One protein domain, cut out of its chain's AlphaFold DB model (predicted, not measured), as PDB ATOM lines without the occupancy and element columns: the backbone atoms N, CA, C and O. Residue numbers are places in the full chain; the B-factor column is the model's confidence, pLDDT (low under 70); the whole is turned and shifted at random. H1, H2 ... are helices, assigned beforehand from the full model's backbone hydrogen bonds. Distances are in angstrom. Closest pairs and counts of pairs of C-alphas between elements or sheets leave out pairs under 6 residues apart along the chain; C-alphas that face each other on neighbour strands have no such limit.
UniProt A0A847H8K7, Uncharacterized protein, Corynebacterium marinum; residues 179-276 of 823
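What this domain is: This is residues 179 to 276 of the 823 residues of an uncharacterized protein of Corynebacterium marinum (UniProt A0A847H8K7). The long helix H6 runs through the middle, with H2 crossing it and short H5 packed on its first residues, while H1 and H4 lie toward opposite ends of the elongated body. The 98 printed residues hold six named helices, H1 to H6 in chain order: all helix. The whole is compact, radius of gyration of the C-alphas 12.7 A, spanning 39 by 25 by 19 A.

Where its parts are: Find C-alpha 182 at (37.284, -16.951, 112.401), where H1, residues 182 to 186, begins. Then come H2, 194 to 204, 15.6 A; H3, 210 to 213; H4, 231 to 239; H5, 248 to 252. H6, 259 to 275, runs 24.6 A to C-alpha 275 at (44.170, -19.814, 126.671).

How they stand to each other: Start at the hub, H6. H2 touches it at a steep tilt of 61 degrees, opposite ways; closest are the C-alphas of Ala 198 and Leu 266, 5.5 A. H1 and H4 touch no helix. O i to N i+4 pairs are within hydrogen-bond range throughout H2, H4, H5 and H6; H1 has 0 of 1, but 2 of 2 O i to N i+3; H3 is too short.

The domain as a whole: The printed part has no cut. The link H3 to H4 is long; pLDDT is under 70 in 30 residues, among them 219 to 234.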
ATOM      1  N   GLY A 179      37.654 -13.329 116.828       69.12
ATOM      2  CA  GLY A 179      39.111 -13.121 116.761       69.12
ATOM      3  C   GLY A 179      39.950 -14.372 117.070       69.12
ATOM      4  O   GLY A 179      41.125 -14.437 116.709       69.12
ATOM      5  N   VAL A 180      39.351 -15.371 117.725       74.62
ATOM      6  CA  VAL A 180      39.986 -16.659 118.063       74.62
ATOM      7  C   VAL A 180      39.490 -17.768 117.133       74.62
ATOM      8  O   VAL A 180      40.268 -18.640 116.751       74.62
ATOM      9  N   PHE A 181      38.225 -17.717 116.709       83.44
ATOM     10  CA  PHE A 181      37.574 -18.709 115.851       83.44
ATOM     11  C   PHE A 181      36.948 -18.021 114.616       83.44
ATOM     12  O   PHE A 181      35.747 -17.732 114.609       83.44
ATOM     13  N   PRO A 182      37.730 -17.757 113.548       77.94
ATOM     14  CA  PRO A 182      37.284 -16.951 112.401       77.94
ATOM     15  C   PRO A 182      36.065 -17.517 111.654       77.94
ATOM     16  O   PRO A 182      35.277 -16.782 111.066       77.94
ATOM     17  N   TRP A 183      35.864 -18.837 111.700       82.19
ATOM     18  CA  TRP A 183      34.744 -19.511 111.037       82.19
ATOM     19  C   TRP A 183      33.373 -19.216 111.677       82.19
ATOM     20  O   TRP A 183      32.348 -19.479 111.041       82.19
ATOM     21  N   LEU A 184      33.331 -18.630 112.883       78.44
ATOM     22  CA  LEU A 184      32.087 -18.231 113.556       78.44
ATOM     23  C   LEU A 184      31.344 -17.089 112.844       78.44
ATOM     24  O   LEU A 184      30.124 -16.996 112.973       78.44
ATOM     25  N   GLU A 185      32.025 -16.268 112.035       70.00
ATOM     26  CA  GLU A 185      31.388 -15.171 111.281       70.00
ATOM     27  C   GLU A 185      30.306 -15.667 110.305       70.00
ATOM     28  O   GLU A 185      29.348 -14.957 110.002       70.00
ATOM     29  N   ASN A 186      30.405 -16.923 109.864       66.12
ATOM     30  CA  ASN A 186      29.507 -17.523 108.879       66.12
ATOM     31  C   ASN A 186      28.263 -18.212 109.488       66.12
ATOM     32  O   ASN A 186      27.490 -18.824 108.745       66.12
ATOM     33  N   LEU A 187      28.069 -18.165 110.815       63.41
ATOM     34  CA  LEU A 187      27.028 -18.925 111.536       63.41
ATOM     35  C   LEU A 187      25.763 -18.127 111.894       63.41
ATOM     36  O   LEU A 187      24.743 -18.738 112.205       63.41
ATOM     37  N   GLY A 188      25.784 -16.793 111.810       56.66
ATOM     38  CA  GLY A 188      24.597 -15.941 111.995       56.66
ATOM     39  C   GLY A 188      23.990 -15.919 113.409       56.66
ATOM     40  O   GLY A 188      22.957 -15.284 113.603       56.66
ATOM     41  N   ALA A 189      24.618 -16.582 114.384       58.28
ATOM     42  CA  ALA A 189      24.274 -16.557 115.804       58.28
ATOM     43  C   ALA A 189      25.565 -16.488 116.638       58.28
ATOM     44  O   ALA A 189      26.519 -17.211 116.345       58.28
ATOM     45  N   GLU A 190      25.603 -15.624 117.656       63.41
ATOM     46  CA  GLU A 190      26.743 -15.540 118.577       63.41
ATOM     47  C   GLU A 190      26.668 -16.687 119.600       63.41
ATOM     48  O   GLU A 190      25.643 -16.825 120.272       63.41
ATOM     49  N   PRO A 191      27.709 -17.534 119.717       72.69
ATOM     50  CA  PRO A 191      27.728 -18.596 120.715       72.69
ATOM     51  C   PRO A 191      27.845 -18.010 122.127       72.69
ATOM     52  O   PRO A 191      28.597 -17.063 122.355       72.69
ATOM     53  N   SER A 192      27.134 -18.610 123.082       65.62
ATOM     54  CA  SER A 192      27.082 -18.150 124.477       65.62
ATOM     55  C   SER A 192      28.304 -18.591 125.295       65.62
ATOM     56  O   SER A 192      28.516 -18.082 126.394       65.62
ATOM     57  N   GLY A 193      29.098 -19.539 124.778       70.38
ATOM     58  CA  GLY A 193      30.298 -20.058 125.432       70.38
ATOM     59  C   GLY A 193      30.988 -21.213 124.678       70.38
ATOM     60  O   GLY A 193      30.543 -21.605 123.595       70.38
ATOM     61  N   PRO A 194      32.075 -21.776 125.241       73.81
ATOM     62  CA  PRO A 194      32.887 -22.846 124.644       73.81
ATOM     63  C   PRO A 194      32.102 -24.096 124.217       73.81
ATOM     64  O   PRO A 194      32.385 -24.683 123.172       73.81
ATOM     65  N   ASP A 195      31.080 -24.473 124.988       72.31
ATOM     66  CA  ASP A 195      30.201 -25.610 124.690       72.31
ATOM     67  C   ASP A 195      29.381 -25.396 123.404       72.31
ATOM     68  O   ASP A 195      29.237 -26.310 122.587       72.31
ATOM     69  N   ASP A 196      28.898 -24.169 123.175       75.94
ATOM     70  CA  ASP A 196      28.160 -23.795 121.962       75.94
ATOM     71  C   ASP A 196      29.079 -23.787 120.733       75.94
ATOM     72  O   ASP A 196      28.678 -24.234 119.656       75.94
ATOM     73  N   ILE A 197      30.336 -23.358 120.900       82.31
ATOM     74  CA  ILE A 197      31.368 -23.398 119.851       82.31
ATOM     75  C   ILE A 197      31.682 -24.853 119.475       82.31
ATOM     76  O   ILE A 197      31.671 -25.204 118.292       82.31
ATOM     77  N   ALA A 198      31.883 -25.729 120.465       82.50
ATOM     78  CA  ALA A 198      32.104 -27.156 120.237       82.50
ATOM     79  C   ALA A 198      30.913 -27.812 119.512       82.50
ATOM     80  O   ALA A 198      31.106 -28.554 118.545       82.50
ATOM     81  N   ARG A 199      29.669 -27.495 119.907       79.81
ATOM     82  CA  ARG A 199      28.455 -27.991 119.227       79.81
ATOM     83  C   ARG A 199      28.335 -27.481 117.794       79.81
ATOM     84  O   ARG A 199      27.978 -28.262 116.910       79.81
ATOM     85  N   ALA A 200      28.640 -26.209 117.548       81.56
ATOM     86  CA  ALA A 200      28.627 -25.639 116.204       81.56
ATOM     87  C   ALA A 200      29.665 -26.325 115.295       81.56
ATOM     88  O   ALA A 200      29.349 -26.690 114.157       81.56
ATOM     89  N   TRP A 201      30.866 -26.596 115.818       83.19
ATOM     90  CA  TRP A 201      31.911 -27.336 115.105       83.19
ATOM     91  C   TRP A 201      31.491 -28.781 114.794       83.19
ATOM     92  O   TRP A 201      31.602 -29.221 113.646       83.19
ATOM     93  N   LEU A 202      30.915 -29.499 115.770       82.69
ATOM     94  CA  LEU A 202      30.373 -30.855 115.583       82.69
ATOM     95  C   LEU A 202      29.342 -30.941 114.453       82.69
ATOM     96  O   LEU A 202      29.278 -31.945 113.744       82.69
ATOM     97  N   GLN A 203      28.512 -29.911 114.293       78.94
ATOM     98  CA  GLN A 203      27.442 -29.913 113.299       78.94
ATOM     99  C   GLN A 203      27.940 -29.604 111.883       78.94
ATOM    100  O   GLN A 203      27.397 -30.154 110.924       78.94
ATOM    101  N   ARG A 204      28.954 -28.740 111.731       76.62
ATOM    102  CA  ARG A 204      29.321 -28.155 110.427       76.62
ATOM    103  C   ARG A 204      30.711 -28.541 109.917       76.62
ATOM    104  O   ARG A 204      30.917 -28.561 108.708       76.62
ATOM    105  N   HIS A 205      31.629 -28.914 110.811       82.81
ATOM    106  CA  HIS A 205      33.051 -29.131 110.508       82.81
ATOM    107  C   HIS A 205      33.590 -30.480 111.020       82.81
ATOM    108  O   HIS A 205      34.792 -30.670 111.145       82.81
ATOM    109  N   ARG A 206      32.718 -31.472 111.256       82.12
ATOM    110  CA  ARG A 206      33.097 -32.787 111.822       82.12
ATOM    111  C   ARG A 206      34.183 -33.573 111.064       82.12
ATOM    112  O   ARG A 206      34.800 -34.456 111.647       82.12
ATOM    113  N   HIS A 207      34.388 -33.290 109.780       82.75
ATOM    114  CA  HIS A 207      35.396 -33.954 108.939       82.75
ATOM    115  C   HIS A 207      36.700 -33.154 108.819       82.75
ATOM    116  O   HIS A 207      37.643 -33.613 108.185       82.75
ATOM    117  N   VAL A 208      36.746 -31.954 109.398       84.31
ATOM    118  CA  VAL A 208      37.907 -31.066 109.360       84.31
ATOM    119  C   VAL A 208      38.817 -31.386 110.556       84.31
ATOM    120  O   VAL A 208      38.292 -31.642 111.647       84.31
ATOM    121  N   PRO A 209      40.153 -31.400 110.381       88.25
ATOM    122  CA  PRO A 209      41.101 -31.564 111.480       88.25
ATOM    123  C   PRO A 209      40.892 -30.535 112.592       88.25
ATOM    124  O   PRO A 209      40.650 -29.357 112.327       88.25
ATOM    125  N   LEU A 210      41.017 -30.971 113.845       85.62
ATOM    126  CA  LEU A 210      40.798 -30.126 115.020       85.62
ATOM    127  C   LEU A 210      41.738 -28.916 115.101       85.62
ATOM    128  O   LEU A 210      41.342 -27.898 115.659       85.62
ATOM    129  N   ARG A 211      42.936 -28.973 114.508       84.19
ATOM    130  CA  ARG A 211      43.853 -27.821 114.426       84.19
ATOM    131  C   ARG A 211      43.247 -26.632 113.675       84.19
ATOM    132  O   ARG A 211      43.592 -25.492 113.947       84.19
ATOM    133  N   GLU A 212      42.326 -26.877 112.740       83.56
ATOM    134  CA  GLU A 212      41.692 -25.818 111.942       83.56
ATOM    135  C   GLU A 212      40.542 -25.143 112.697       83.56
ATOM    136  O   GLU A 212      39.955 -24.177 112.208       83.56
ATOM    137  N   LEU A 213      40.235 -25.619 113.912       83.62
ATOM    138  CA  LEU A 213      39.263 -24.999 114.799       83.62
ATOM    139  C   LEU A 213      39.691 -23.569 115.154       83.62
ATOM    140  O   LEU A 213      38.837 -22.690 115.213       83.62
ATOM    141  N   SER A 214      40.988 -23.302 115.331       84.62
ATOM    142  CA  SER A 214      41.529 -21.958 115.559       84.62
ATOM    143  C   SER A 214      42.964 -21.849 115.036       84.62
ATOM    144  O   SER A 214      43.754 -22.756 115.286       84.62
ATOM    145  N   PRO A 215      43.361 -20.724 114.409       78.12
ATOM    146  CA  PRO A 215      44.748 -20.492 113.996       78.12
ATOM    147  C   PRO A 215      45.737 -20.380 115.170       78.12
ATOM    148  O   PRO A 215      46.937 -20.293 114.936       78.12
ATOM    149  N   ARG A 216      45.251 -20.353 116.419       78.88
ATOM    150  CA  ARG A 216      46.074 -20.287 117.637       78.88
ATOM    151  C   ARG A 216      46.474 -21.653 118.196       78.88
ATOM    152  O   ARG A 216      47.174 -21.702 119.199       78.88
ATOM    153  N   LEU A 217      45.987 -22.746 117.609       78.44
ATOM    154  CA  LEU A 217      46.268 -24.102 118.074       78.44
ATOM    155  C   LEU A 217      47.555 -24.638 117.443       78.44
ATOM    156  O   LEU A 217      47.691 -24.628 116.219       78.44
ATOM    157  N   ASP A 218      48.459 -25.167 118.267       72.75
ATOM    158  CA  ASP A 218      49.617 -25.933 117.800       72.75
ATOM    159  C   ASP A 218      49.203 -27.399 117.547       72.75
ATOM    160  O   ASP A 218      48.777 -28.082 118.483       72.75
ATOM    161  N   PRO A 219      49.326 -27.927 116.310       69.75
ATOM    162  CA  PRO A 219      48.968 -29.308 115.983       69.75
ATOM    163  C   PRO A 219      49.677 -30.389 116.813       69.75
ATOM    164  O   PRO A 219      49.178 -31.516 116.887       69.75
ATOM    165  N   ALA A 220      50.839 -30.072 117.392       64.50
ATOM    166  CA  ALA A 220      51.631 -30.982 118.218       64.50
ATOM    167  C   ALA A 220      51.280 -30.915 119.718       64.50
ATOM    168  O   ALA A 220      51.677 -31.802 120.474       64.50
ATOM    169  N   GLU A 221      50.530 -29.901 120.159       65.94
ATOM    170  CA  GLU A 221      50.200 -29.708 121.570       65.94
ATOM    171  C   GLU A 221      48.933 -30.488 121.957       65.94
ATOM    172  O   GLU A 221      47.878 -30.387 121.328       65.94
ATOM    173  N   VAL A 222      49.027 -31.295 123.020       64.06
ATOM    174  CA  VAL A 222      47.868 -31.982 123.609       64.06
ATOM    175  C   VAL A 222      47.168 -31.007 124.560       64.06
ATOM    176  O   VAL A 222      47.806 -30.574 125.523       64.06
ATOM    177  N   PRO A 223      45.868 -30.702 124.369       64.50
ATOM    178  CA  PRO A 223      45.133 -29.831 125.284       64.50
ATOM    179  C   PRO A 223      45.245 -30.296 126.744       64.50
ATOM    180  O   PRO A 223      44.926 -31.439 127.070       64.50
ATOM    181  N   ASP A 224      45.652 -29.392 127.637       55.03
ATOM    182  CA  ASP A 224      45.926 -29.679 129.059       55.03
ATOM    183  C   ASP A 224      44.722 -30.222 129.853       55.03
ATOM    184  O   ASP A 224      44.880 -30.811 130.923       55.03
ATOM    185  N   SER A 225      43.511 -30.012 129.345       55.06
ATOM    186  CA  SER A 225      42.249 -30.484 129.918       55.06
ATOM    187  C   SER A 225      41.881 -31.914 129.508       55.06
ATOM    188  O   SER A 225      40.852 -32.422 129.951       55.06
ATOM    189  N   LEU A 226      42.700 -32.587 128.693       58.25
ATOM    190  CA  LEU A 226      42.520 -33.998 128.351       58.25
ATOM    191  C   LEU A 226      43.273 -34.904 129.339       58.25
ATOM    192  O   LEU A 226      44.414 -34.602 129.698       58.25
ATOM    193  N   PRO A 227      42.682 -36.037 129.768       53.78
ATOM    194  CA  PRO A 227      43.400 -37.029 130.562       53.78
ATOM    195  C   PRO A 227      44.613 -37.523 129.768       53.78
ATOM    196  O   PRO A 227      44.448 -38.084 128.691       53.78
ATOM    197  N   ARG A 228      45.832 -37.300 130.272       52.62
ATOM    198  CA  ARG A 228      47.071 -37.770 129.615       52.62
ATOM    199  C   ARG A 228      47.317 -39.272 129.817       52.62
ATOM    200  O   ARG A 228      48.224 -39.833 129.215       52.62
ATOM    201  N   THR A 229      46.507 -39.910 130.653       46.78
ATOM    202  CA  THR A 229      46.558 -41.329 130.999       46.78
ATOM    203  C   THR A 229      45.234 -42.008 130.643       46.78
ATOM    204  O   THR A 229      44.167 -41.395 130.707       46.78
ATOM    205  N   GLY A 230      45.316 -43.275 130.227       56.47
ATOM    206  CA  GLY A 230      44.173 -44.110 129.844       56.47
ATOM    207  C   GLY A 230      44.311 -44.700 128.436       56.47
ATOM    208  O   GLY A 230      44.672 -44.001 127.485       56.47
ATOM    209  N   ALA A 231      43.986 -45.987 128.293       59.31
ATOM    210  CA  ALA A 231      44.191 -46.771 127.068       59.31
ATOM    211  C   ALA A 231      43.526 -46.160 125.817       59.31
ATOM    212  O   ALA A 231      44.082 -46.212 124.720       59.31
ATOM    213  N   VAL A 232      42.378 -45.497 125.984       64.75
ATOM    214  CA  VAL A 232      41.647 -44.817 124.901       64.75
ATOM    215  C   VAL A 232      42.393 -43.577 124.382       64.75
ATOM    216  O   VAL A 232      42.424 -43.335 123.176       64.75
ATOM    217  N   VAL A 233      43.020 -42.797 125.273       67.06
ATOM    218  CA  VAL A 233      43.805 -41.613 124.883       67.06
ATOM    219  C   VAL A 233      45.146 -42.040 124.296       67.06
ATOM    220  O   VAL A 233      45.535 -41.513 123.261       67.06
ATOM    221  N   ALA A 234      45.796 -43.061 124.863       67.62
ATOM    222  CA  ALA A 234      47.001 -43.654 124.282       67.62
ATOM    223  C   ALA A 234      46.750 -44.186 122.859       67.62
ATOM    224  O   ALA A 234      47.544 -43.947 121.954       67.62
ATOM    225  N   ARG A 235      45.604 -44.839 122.623       76.44
ATOM    226  CA  ARG A 235      45.198 -45.320 121.293       76.44
ATOM    227  C   ARG A 235      44.998 -44.175 120.301       76.44
ATOM    228  O   ARG A 235      45.439 -44.283 119.159       76.44
ATOM    229  N   TRP A 236      44.376 -43.078 120.730       76.44
ATOM    230  CA  TRP A 236      44.250 -41.876 119.905       76.44
ATOM    231  C   TRP A 236      45.616 -41.246 119.593       76.44
ATOM    232  O   TRP A 236      45.890 -41.001 118.421       76.44
ATOM    233  N   LEU A 237      46.484 -41.052 120.590       74.50
ATOM    234  CA  LEU A 237      47.820 -40.468 120.405       74.50
ATOM    235  C   LEU A 237      48.737 -41.350 119.538       74.50
ATOM    236  O   LEU A 237      49.528 -40.827 118.763       74.50
ATOM    237  N   ASN A 238      48.585 -42.677 119.598       75.44
ATOM    238  CA  ASN A 238      49.289 -43.606 118.709       75.44
ATOM    239  C   ASN A 238      48.807 -43.510 117.255       75.44
ATOM    240  O   ASN A 238      49.612 -43.579 116.330       75.44
ATOM    241  N   LEU A 239      47.495 -43.360 117.038       76.19
ATOM    242  CA  LEU A 239      46.924 -43.205 115.695       76.19
ATOM    243  C   LEU A 239      47.205 -41.818 115.102       76.19
ATOM    244  O   LEU A 239      47.357 -41.688 113.889       76.19
ATOM    245  N   TYR A 240      47.283 -40.792 115.953       78.06
ATOM    246  CA  TYR A 240      47.529 -39.404 115.578       78.06
ATOM    247  C   TYR A 240      48.617 -38.800 116.483       78.06
ATOM    248  O   TYR A 240      48.291 -38.103 117.448       78.06
ATOM    249  N   PRO A 241      49.910 -39.005 116.150       70.56
ATOM    250  CA  PRO A 241      51.040 -38.440 116.900       70.56
ATOM    251  C   PRO A 241      51.020 -36.906 116.985       70.56
ATOM    252  O   PRO A 241      51.608 -36.323 117.888       70.56
ATOM    253  N   ARG A 242      50.321 -36.257 116.042       79.75
ATOM    254  CA  ARG A 242      49.846 -34.871 116.132       79.75
ATOM    255  C   ARG A 242      48.351 -34.900 116.469       79.75
ATOM    256  O   ARG A 242      47.538 -35.105 115.565       79.75
ATOM    257  N   PRO A 243      47.962 -34.743 117.744       77.31
ATOM    258  CA  PRO A 243      46.612 -35.073 118.206       77.31
ATOM    259  C   PRO A 243      45.518 -34.280 117.485       77.31
ATOM    260  O   PRO A 243      44.442 -34.810 117.199       77.31
ATOM    261  N   LEU A 244      45.798 -33.011 117.159       83.75
ATOM    262  CA  LEU A 244      44.840 -32.109 116.518       83.75
ATOM    263  C   LEU A 244      44.743 -32.297 114.992       83.75
ATOM    264  O   LEU A 244      43.909 -31.653 114.353       83.75
ATOM    265  N   ASP A 245      45.538 -33.195 114.399       83.81
ATOM    266  CA  ASP A 245      45.370 -33.602 112.998       83.81
ATOM    267  C   ASP A 245      44.164 -34.538 112.806       83.81
ATOM    268  O   ASP A 245      43.668 -34.683 111.686       83.81
ATOM    269  N   ALA A 246      43.648 -35.129 113.890       86.00
ATOM    270  CA  ALA A 246      42.415 -35.906 113.864       86.00
ATOM    271  C   ALA A 246      41.191 -35.000 113.642       86.00
ATOM    272  O   ALA A 246      41.064 -33.935 114.247       86.00
ATOM    273  N   SER A 247      40.252 -35.442 112.805       87.06
ATOM    274  CA  SER A 247      38.901 -34.870 112.725       87.06
ATOM    275  C   SER A 247      37.970 -35.474 113.781       87.06
ATOM    276  O   SER A 247      38.225 -36.546 114.328       87.06
ATOM    277  N   VAL A 248      36.826 -34.833 114.026       82.88
ATOM    278  CA  VAL A 248      35.788 -35.354 114.935       82.88
ATOM    279  C   VAL A 248      35.309 -36.741 114.505       82.88
ATOM    280  O   VAL A 248      35.081 -37.603 115.352       82.88
ATOM    281  N   THR A 249      35.154 -36.974 113.200       82.06
ATOM    282  CA  THR A 249      34.758 -38.295 112.699       82.06
ATOM    283  C   THR A 249      35.812 -39.354 112.964       82.06
ATOM    284  O   THR A 249      35.474 -40.425 113.445       82.06
ATOM    285  N   GLN A 250      37.086 -39.021 112.763       83.69
ATOM    286  CA  GLN A 250      38.187 -39.938 113.050       83.69
ATOM    287  C   GLN A 250      38.346 -40.212 114.545       83.69
ATOM    288  O   GLN A 250      38.676 -41.332 114.917       83.69
ATOM    289  N   LEU A 251      38.076 -39.224 115.405       80.81
ATOM    290  CA  LEU A 251      38.016 -39.434 116.850       80.81
ATOM    291  C   LEU A 251      36.888 -40.384 117.236       80.81
ATOM    292  O   LEU A 251      37.108 -41.274 118.045       80.81
ATOM    293  N   ALA A 252      35.697 -40.220 116.657       80.81
ATOM    294  CA  ALA A 252      34.553 -41.086 116.940       80.81
ATOM    295  C   ALA A 252      34.764 -42.545 116.486       80.81
ATOM    296  O   ALA A 252      34.129 -43.441 117.039       80.81
ATOM    297  N   ASP A 253      35.658 -42.776 115.519       80.44
ATOM    298  CA  ASP A 253      36.036 -44.111 115.041       80.44
ATOM    299  C   ASP A 253      37.077 -44.801 115.948       80.44
ATOM    300  O   ASP A 253      37.295 -46.008 115.827       80.44
ATOM    301  N   VAL A 254      37.711 -44.076 116.884       79.81
ATOM    302  CA  VAL A 254      38.618 -44.677 117.874       79.81
ATOM    303  C   VAL A 254      37.790 -45.448 118.913       79.81
ATOM    304  O   VAL A 254      36.954 -44.846 119.596       79.81
ATOM    305  N   PRO A 255      38.023 -46.762 119.116       70.44
ATOM    306  CA  PRO A 255      37.272 -47.524 120.111       70.44
ATOM    307  C   PRO A 255      37.477 -46.923 121.511       70.44
ATOM    308  O   PRO A 255      38.617 -46.751 121.950       70.44
ATOM    309  N   GLY A 256      36.376 -46.560 122.181       66.88
ATOM    310  CA  GLY A 256      36.366 -45.835 123.466       66.88
ATOM    311  C   GLY A 256      36.019 -44.347 123.386       66.88
ATOM    312  O   GLY A 256      35.656 -43.749 124.404       66.88
ATOM    313  N   PHE A 257      36.022 -43.744 122.196       69.50
ATOM    314  CA  PHE A 257      35.569 -42.368 121.982       69.50
ATOM    315  C   PHE A 257      34.064 -42.300 121.682       69.50
ATOM    316  O   PHE A 257      33.607 -42.099 120.561       69.50
ATOM    317  N   GLY A 258      33.247 -42.434 122.731       63.72
ATOM    318  CA  GLY A 258      31.803 -42.197 122.634       63.72
ATOM    319  C   GLY A 258      31.447 -40.720 122.387       63.72
ATOM    320  O   GLY A 258      32.254 -39.821 122.627       63.72
ATOM    321  N   ARG A 259      30.193 -40.445 121.988       65.81
ATOM    322  CA  ARG A 259      29.688 -39.084 121.668       65.81
ATOM    323  C   ARG A 259      30.011 -38.036 122.745       65.81
ATOM    324  O   ARG A 259      30.334 -36.902 122.412       65.81
ATOM    325  N   LEU A 260      29.949 -38.423 124.022       61.09
ATOM    326  CA  LEU A 260      30.255 -37.544 125.155       61.09
ATOM    327  C   LEU A 260      31.755 -37.220 125.262       61.09
ATOM    328  O   LEU A 260      32.112 -36.078 125.534       61.09
ATOM    329  N   ARG A 261      32.632 -38.205 125.022       70.44
ATOM    330  CA  ARG A 261      34.091 -38.032 125.091       70.44
ATOM    331  C   ARG A 261      34.589 -37.181 123.923       70.44
ATOM    332  O   ARG A 261      35.352 -36.256 124.151       70.44
ATOM    333  N   VAL A 262      34.053 -37.398 122.720       76.75
ATOM    334  CA  VAL A 262      34.308 -36.545 121.543       76.75
ATOM    335  C   VAL A 262      33.915 -35.087 121.811       76.75
ATOM    336  O   VAL A 262      34.697 -34.177 121.542       76.75
ATOM    337  N   HIS A 263      32.728 -34.856 122.385       74.50
ATOM    338  CA  HIS A 263      32.276 -33.508 122.749       74.50
ATOM    339  C   HIS A 263      33.189 -32.855 123.799       74.50
ATOM    340  O   HIS A 263      33.621 -31.722 123.612       74.50
ATOM    341  N   ARG A 264      33.564 -33.581 124.863       71.62
ATOM    342  CA  ARG A 264      34.497 -33.087 125.896       71.62
ATOM    343  C   ARG A 264      35.879 -32.753 125.332       71.62
ATOM    344  O   ARG A 264      36.447 -31.728 125.694       71.62
ATOM    345  N   THR A 265      36.399 -33.577 124.425       77.00
ATOM    346  CA  THR A 265      37.669 -33.317 123.734       77.00
ATOM    347  C   THR A 265      37.605 -32.039 122.907       77.00
ATOM    348  O   THR A 265      38.532 -31.239 122.952       77.00
ATOM    349  N   LEU A 266      36.497 -31.785 122.213       78.75
ATOM    350  CA  LEU A 266      36.310 -30.530 121.487       78.75
ATOM    351  C   LEU A 266      36.252 -29.312 122.404       78.75
ATOM    352  O   LEU A 266      36.907 -28.316 122.118       78.75
ATOM    353  N   VAL A 267      35.516 -29.397 123.512       76.81
ATOM    354  CA  VAL A 267      35.473 -28.319 124.511       76.81
ATOM    355  C   VAL A 267      36.873 -28.054 125.080       76.81
ATOM    356  O   VAL A 267      37.285 -26.901 125.201       76.81
ATOM    357  N   ALA A 268      37.660 -29.102 125.340       72.31
ATOM    358  CA  ALA A 268      39.055 -28.985 125.761       72.31
ATOM    359  C   ALA A 268      39.935 -28.252 124.728       72.31
ATOM    360  O   ALA A 268      40.691 -27.353 125.098       72.31
ATOM    361  N   VAL A 269      39.795 -28.577 123.440       80.00
ATOM    362  CA  VAL A 269      40.512 -27.908 122.337       80.00
ATOM    363  C   VAL A 269      40.100 -26.435 122.212       80.00
ATOM    364  O   VAL A 269      40.960 -25.572 122.053       80.00
ATOM    365  N   VAL A 270      38.807 -26.120 122.351       80.56
ATOM    366  CA  VAL A 270      38.299 -24.734 122.359       80.56
ATOM    367  C   VAL A 270      38.929 -23.932 123.501       80.56
ATOM    368  O   VAL A 270      39.393 -22.814 123.281       80.56
ATOM    369  N   HIS A 271      39.013 -24.498 124.708       74.00
ATOM    370  CA  HIS A 271      39.691 -23.835 125.825       74.00
ATOM    371  C   HIS A 271      41.191 -23.646 125.579       74.00
ATOM    372  O   HIS A 271      41.723 -22.601 125.940       74.00
ATOM    373  N   SER A 272      41.861 -24.608 124.937       75.81
ATOM    374  CA  SER A 272      43.280 -24.481 124.577       75.81
ATOM    375  C   SER A 272      43.520 -23.293 123.642       75.81
ATOM    376  O   SER A 272      44.447 -22.520 123.854       75.81
ATOM    377  N   ALA A 273      42.639 -23.091 122.658       78.56
ATOM    378  CA  ALA A 273      42.708 -21.949 121.747       78.56
ATOM    379  C   ALA A 273      42.440 -20.603 122.447       78.56
ATOM    380  O   ALA A 273      43.038 -19.593 122.082       78.56
ATOM    381  N   LEU A 274      41.540 -20.580 123.437       75.00
ATOM    382  CA  LEU A 274      41.227 -19.382 124.229       75.00
ATOM    383  C   LEU A 274      42.349 -19.009 125.205       75.00
ATOM    384  O   LEU A 274      42.546 -17.829 125.484       75.00
ATOM    385  N   ASP A 275      43.065 -20.005 125.729       67.25
ATOM    386  CA  ASP A 275      44.170 -19.814 126.671       67.25
ATOM    387  C   ASP A 275      45.506 -19.469 125.952       67.25
ATOM    388  O   ASP A 275      46.472 -19.092 126.621       67.25
ATOM    389  N   ALA A 276      45.572 -19.565 124.612       68.38
ATOM    390  CA  ALA A 276      46.765 -19.279 123.805       68.38
ATOM    391  C   ALA A 276      47.001 -17.758 123.593       68.38
ATOM    392  O   ALA A 276      46.059 -17.030 123.249       68.38
TER     393      ALA A 276